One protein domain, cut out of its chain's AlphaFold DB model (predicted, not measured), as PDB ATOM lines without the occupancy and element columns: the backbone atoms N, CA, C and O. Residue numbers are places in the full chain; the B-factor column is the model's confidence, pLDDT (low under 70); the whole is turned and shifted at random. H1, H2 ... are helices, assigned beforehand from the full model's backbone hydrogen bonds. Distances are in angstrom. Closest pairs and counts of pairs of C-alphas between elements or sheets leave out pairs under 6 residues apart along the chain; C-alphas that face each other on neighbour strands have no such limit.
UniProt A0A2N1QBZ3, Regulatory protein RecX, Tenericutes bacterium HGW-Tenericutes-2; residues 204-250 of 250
ATOM      1  N   MET A 204     287.198 569.439 458.339       87.50
ATOM      2  CA  MET A 204     286.499 568.591 459.305       87.50
ATOM      3  C   MET A 204     286.706 569.084 460.737       87.50
ATOM      4  O   MET A 204     285.739 569.186 461.494       87.50
ATOM      5  N   LYS A 205     287.935 569.460 461.113       91.19
ATOM      6  CA  LYS A 205     288.187 570.040 462.444       91.19
ATOM      7  C   LYS A 205     287.497 571.390 462.627       91.19
ATOM      8  O   LYS A 205     286.997 571.683 463.715       91.19
ATOM      9  N   LEU A 206     287.476 572.231 461.593       91.94
ATOM     10  CA  LEU A 206     286.794 573.528 461.639       91.94
ATOM     11  C   LEU A 206     285.279 573.359 461.759       91.94
ATOM     12  O   LEU A 206     284.661 574.022 462.597       91.94
ATOM     13  N   LEU A 207     284.709 572.428 460.993       92.12
ATOM     14  CA  LEU A 207     283.301 572.063 461.040       92.12
ATOM     15  C   LEU A 207     282.898 571.567 462.431       92.12
ATOM     16  O   LEU A 207     281.938 572.090 462.990       92.12
ATOM     17  N   GLN A 208     283.646 570.626 463.018       91.12
ATOM     18  CA  GLN A 208     283.389 570.121 464.375       91.12
ATOM     19  C   GLN A 208     283.430 571.251 465.409       91.12
ATOM     20  O   GLN A 208     282.482 571.458 466.161       91.12
ATOM     21  N   LYS A 209     284.482 572.076 465.375       91.62
ATOM     22  CA  LYS A 209     284.630 573.214 466.291       91.62
ATOM     23  C   LYS A 209     283.483 574.221 466.174       91.62
ATOM     24  O   LYS A 209     283.063 574.812 467.171       91.62
ATOM     25  N   ASP A 210     283.014 574.484 464.958       90.56
ATOM     26  CA  ASP A 210     281.894 575.390 464.719       90.56
ATOM     27  C   ASP A 210     280.549 574.774 465.099       90.56
ATOM     28  O   ASP A 210     279.691 575.489 465.628       90.56
ATOM     29  N   TYR A 211     280.383 573.471 464.873       92.69
ATOM     30  CA  TYR A 211     279.239 572.699 465.330       92.69
ATOM     31  C   TYR A 211     279.118 572.764 466.852       92.69
ATOM     32  O   TYR A 211     278.095 573.241 467.336       92.69
ATOM     33  N   ASP A 212     280.171 572.425 467.600       91.88
ATOM     34  CA  ASP A 212     280.159 572.422 469.071       91.88
ATOM     35  C   ASP A 212     279.762 573.790 469.637       91.88
ATOM     36  O   ASP A 212     278.933 573.912 470.543       91.88
ATOM     37  N   LYS A 213     280.307 574.867 469.058       92.00
ATOM     38  CA  LYS A 213     279.951 576.244 469.431       92.00
ATOM     39  C   LYS A 213     278.485 576.564 469.156       92.00
ATOM     40  O   LYS A 213     277.836 577.222 469.972       92.00
ATOM     41  N   LEU A 214     277.972 576.170 467.989       91.62
ATOM     42  CA  LEU A 214     276.583 576.419 467.610       91.62
ATOM     43  C   LEU A 214     275.621 575.589 468.458       91.62
ATOM     44  O   LEU A 214     274.628 576.147 468.927       91.62
ATOM     45  N   PHE A 215     275.944 574.318 468.692       91.19
ATOM     46  CA  PHE A 215     275.188 573.398 469.523       91.19
ATOM     47  C   PHE A 215     275.074 573.937 470.947       91.19
ATOM     48  O   PHE A 215     273.964 574.213 471.385       91.19
ATOM     49  N   ASN A 216     276.192 574.248 471.612       90.31
ATOM     50  CA  ASN A 216     276.206 574.791 472.979       90.31
ATOM     51  C   ASN A 216     275.404 576.093 473.146       90.31
ATOM     52  O   ASN A 216     274.906 576.402 474.231       90.31
ATOM     53  N   ARG A 217     275.299 576.896 472.081       90.62
ATOM     54  CA  ARG A 217     274.519 578.139 472.089       90.62
ATOM     55  C   ARG A 217     273.031 577.892 471.850       90.62
ATOM     56  O   ARG A 217     272.206 578.547 472.482       90.62
ATOM     57  N   LEU A 218     272.695 577.035 470.888       88.94
ATOM     58  CA  LEU A 218     271.325 576.834 470.419       88.94
ATOM     59  C   LEU A 218     270.551 575.791 471.230       88.94
ATOM     60  O   LEU A 218     269.348 575.964 471.397       88.94
ATOM     61  N   SER A 219     271.223 574.781 471.785       87.25
ATOM     62  CA  SER A 219     270.605 573.735 472.616       87.25
ATOM     63  C   SER A 219     269.949 574.283 473.885       87.25
ATOM     64  O   SER A 219     269.080 573.645 474.464       87.25
ATOM     65  N   LYS A 220     270.313 575.506 474.293       88.06
ATOM     66  CA  LYS A 220     269.686 576.234 475.406       88.06
ATOM     67  C   LYS A 220     268.271 576.738 475.101       88.06
ATOM     68  O   LYS A 220     267.569 577.122 476.027       88.06
ATOM     69  N   LYS A 221     267.893 576.844 473.823       87.50
ATOM     70  CA  LYS A 221     266.636 577.477 473.379       87.50
ATOM     71  C   LYS A 221     265.797 576.602 472.452       87.50
ATOM     72  O   LYS A 221     264.593 576.795 472.392       87.50
ATOM     73  N   LEU A 222     266.433 575.707 471.704       86.38
ATOM     74  CA  LEU A 222     265.804 574.876 470.684       86.38
ATOM     75  C   LEU A 222     266.112 573.408 470.969       86.38
ATOM     76  O   LEU A 222     267.191 573.086 471.471       86.38
ATOM     77  N   SER A 223     265.197 572.517 470.597       83.62
ATOM     78  CA  SER A 223     265.347 571.072 470.770       83.62
ATOM     79  C   SER A 223     264.926 570.306 469.510       83.62
ATOM     80  O   SER A 223     264.319 570.854 468.588       83.62
ATOM     81  N   GLY A 224     265.315 569.030 469.438       85.12
ATOM     82  CA  GLY A 224     264.892 568.115 468.379       85.12
ATOM     83  C   GLY A 224     265.238 568.583 466.960       85.12
ATOM     84  O   GLY A 224     266.375 568.952 466.657       85.12
ATOM     85  N   TYR A 225     264.243 568.526 466.076       84.88
ATOM     86  CA  TYR A 225     264.389 568.815 464.648       84.88
ATOM     87  C   TYR A 225     264.724 570.289 464.361       84.88
ATOM     88  O   TYR A 225     265.575 570.579 463.518       84.88
ATOM     89  N   GLU A 226     264.132 571.221 465.112       86.38
ATOM     90  CA  GLU A 226     264.357 572.664 464.947       86.38
ATOM     91  C   GLU A 226     265.807 573.061 465.255       86.38
ATOM     92  O   GLU A 226     266.406 573.878 464.546       86.38
ATOM     93  N   LEU A 227     266.404 572.430 466.274       87.38
ATOM     94  CA  LEU A 227     267.813 572.607 466.616       87.38
ATOM     95  C   LEU A 227     268.722 572.118 465.482       87.38
ATOM     96  O   LEU A 227     269.616 572.853 465.052       87.38
ATOM     97  N   LYS A 228     268.481 570.899 464.973       87.25
ATOM     98  CA  LYS A 228     269.285 570.311 463.889       87.25
ATOM     99  C   LYS A 228     269.228 571.162 462.618       87.25
ATOM    100  O   LYS A 228     270.280 571.461 462.052       87.25
ATOM    101  N   ASN A 229     268.042 571.619 462.212       89.00
ATOM    102  CA  ASN A 229     267.890 572.487 461.040       89.00
ATOM    103  C   ASN A 229     268.577 573.841 461.223       89.00
ATOM    104  O   ASN A 229     269.328 574.268 460.348       89.00
ATOM    105  N   SER A 230     268.426 574.469 462.391       89.00
ATOM    106  CA  SER A 230     269.078 575.750 462.683       89.00
ATOM    107  C   SER A 230     270.609 575.660 462.655       89.00
ATOM    108  O   SER A 230     271.287 576.593 462.213       89.00
ATOM    109  N   ILE A 231     271.188 574.554 463.142       89.38
ATOM    110  CA  ILE A 231     272.638 574.326 463.072       89.38
ATOM    111  C   ILE A 231     273.055 574.057 461.622       89.38
ATOM    112  O   ILE A 231     274.004 574.684 461.147       89.38
ATOM    113  N   LYS A 232     272.320 573.204 460.898       90.56
ATOM    114  CA  LYS A 232     272.565 572.900 459.482       90.56
ATOM    115  C   LYS A 232     272.605 574.163 458.624       90.56
ATOM    116  O   LYS A 232     273.573 574.367 457.895       90.56
ATOM    117  N   GLU A 233     271.606 575.034 458.746       91.50
ATOM    118  CA  GLU A 233     271.534 576.297 458.006       91.50
ATOM    119  C   GLU A 233     272.728 577.203 458.304       91.50
ATOM    120  O   GLU A 233     273.357 577.729 457.388       91.50
ATOM    121  N   ARG A 234     273.097 577.353 459.581       91.31
ATOM    122  CA  ARG A 234     274.221 578.211 459.982       91.31
ATOM    123  C   ARG A 234     275.574 577.662 459.543       91.31
ATOM    124  O   ARG A 234     276.449 578.444 459.181       91.31
ATOM    125  N   LEU A 235     275.762 576.344 459.562       90.56
ATOM    126  CA  LEU A 235     276.969 575.706 459.032       90.56
ATOM    127  C   LEU A 235     277.032 575.829 457.505       90.56
ATOM    128  O   LEU A 235     278.081 576.159 456.954       90.56
ATOM    129  N   TYR A 236     275.900 575.679 456.819       90.62
ATOM    130  CA  TYR A 236     275.824 575.886 455.376       90.62
ATOM    131  C   TYR A 236     276.120 577.342 454.985       90.62
ATOM    132  O   TYR A 236     276.905 577.594 454.072       90.62
ATOM    133  N   GLN A 237     275.595 578.318 455.733       88.94
ATOM    134  CA  GLN A 237     275.924 579.741 455.569       88.94
ATOM    135  C   GLN A 237     277.411 580.033 455.818       88.94
ATOM    136  O   GLN A 237     277.989 580.920 455.189       88.94
ATOM    137  N   LYS A 238     278.062 579.268 456.702       86.38
ATOM    138  CA  LYS A 238     279.518 579.310 456.893       86.38
ATOM    139  C   LYS A 238     280.306 578.651 455.757       86.38
ATOM    140  O   LYS A 238     281.529 578.775 455.724       86.38
ATOM    141  N   GLY A 239     279.632 578.023 454.799       86.50
ATOM    142  CA  GLY A 239     280.221 577.540 453.558       86.50
ATOM    143  C   GLY A 239     280.741 576.108 453.593       86.50
ATOM    144  O   GLY A 239     281.452 575.733 452.666       86.50
ATOM    145  N   TYR A 240     280.393 575.330 454.621       91.19
ATOM    146  CA  TYR A 240     280.700 573.900 454.676       91.19
ATOM    147  C   TYR A 240     279.827 573.109 453.688       91.19
ATOM    148  O   TYR A 240     278.690 573.494 453.395       91.19
ATOM    149  N   LYS A 241     280.349 571.990 453.173       89.69
ATOM    150  CA  LYS A 241     279.611 571.103 452.261       89.69
ATOM    151  C   LYS A 241     278.469 570.403 452.998       89.69
ATOM    152  O   LYS A 241     278.625 569.981 454.140       89.69
ATOM    153  N   LEU A 242     277.328 570.238 452.327       88.06
ATOM    154  CA  LEU A 242     276.146 569.597 452.917       88.06
ATOM    155  C   LEU A 242     276.418 568.160 453.372       88.06
ATOM    156  O   LEU A 242     275.924 567.763 454.423       88.06
ATOM    157  N   GLU A 243     277.219 567.414 452.614       88.06
ATOM    158  CA  GLU A 243     277.614 566.040 452.939       88.06
ATOM    159  C   GLU A 243     278.375 565.968 454.267       88.06
ATOM    160  O   GLU A 243     278.064 565.144 455.123       88.06
ATOM    161  N   ASP A 244     279.333 566.871 454.478       88.62
ATOM    162  CA  ASP A 244     280.138 566.888 455.699       88.62
ATOM    163  C   ASP A 244     279.322 567.380 456.898       88.62
ATOM    164  O   ASP A 244     279.426 566.822 457.988       88.62
ATOM    165  N   ILE A 245     278.424 568.351 456.689       89.62
ATOM    166  CA  ILE A 245     277.470 568.790 457.720       89.62
ATOM    167  C   ILE A 245     276.576 567.622 458.165       89.62
ATOM    168  O   ILE A 245     276.354 567.446 459.362       89.62
ATOM    169  N   GLN A 246     276.067 566.816 457.228       87.94
ATOM    170  CA  GLN A 246     275.226 565.659 457.554       87.94
ATOM    171  C   GLN A 246     275.982 564.610 458.376       87.94
ATOM    172  O   GLN A 246     275.414 564.085 459.327       87.94
ATOM    173  N   LYS A 247     277.267 564.362 458.080       87.81
ATOM    174  CA  LYS A 247     278.109 563.441 458.868       87.81
ATOM    175  C   LYS A 247     278.276 563.867 460.329       87.81
ATOM    176  O   LYS A 247     278.478 563.008 461.171       87.81
ATOM    177  N   VAL A 248     278.233 565.168 460.624       86.62
ATOM    178  CA  VAL A 248     278.389 565.701 461.995       86.62
ATOM    179  C   VAL A 248     277.047 565.810 462.739       86.62
ATOM    180  O   VAL A 248     277.024 565.856 463.964       86.62
ATOM    181  N   LEU A 249     275.922 565.865 462.016       81.81
ATOM    182  CA  LEU A 249     274.566 565.978 462.583       81.81
ATOM    183  C   LEU A 249     273.872 564.634 462.872       81.81
ATOM    184  O   LEU A 249     272.845 564.618 463.574       81.81
ATOM    185  N   ASN A 250     274.380 563.560 462.268       71.12
ATOM    186  CA  ASN A 250     273.946 562.180 462.480       71.12
ATOM    187  C   ASN A 250     274.695 561.575 463.661       71.12
ATOM    188  O   ASN A 250     273.992 561.010 464.526       71.12
TER     189      ASN A 250
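This is residues 204 to 250 of the 250 residues of the protein "Regulatory protein RecX" of Tenericutes bacterium HGW-Tenericutes-2 (UniProt A0A2N1QBZ3). Two helices of equal length, H1 and H2, cross face to face at a steep angle, and the short H3 folds back from the end of H2 and packs on both, the three centres making a triangle. The 47 printed residues hold three named helices, H1, H2, H3, and no named strand: all helix, compact, radius of gyration of the C-alphas 9.7 A, spans 25 by 18 by 17 A.

H1, residues 204 to 218, begins at C-alpha 204 (286.499, 568.591, 459.305) and is 20.5 A long. H2, residues 224 to 237, is also 20.5 A. H3, residues 242 to 249, ends at C-alpha 249 (274.566, 565.978, 462.583).

H1 and H2 touch, closest C-alphas Leu 214 and Ile 231 at 6.4 A, a steep tilt of 48 degrees, opposite ways. H2 and H3, a helical hairpin, touch at Lys 232 and Ile 245, closest C-alphas 6.6 A, a steep tilt of 40 degrees, opposite ways. H1 and H3 touch at Gln 208 and Val 248, closest C-alphas 7.1 A. Every O i to N i+4 pair is within hydrogen-bond range in H1, H2 and H3.

The farthest C-alphas, Met 204 and Lys 221, are 25.9 A apart. The printed part has no cut, both links are tight, and no printed residue is under 70 in pLDDT.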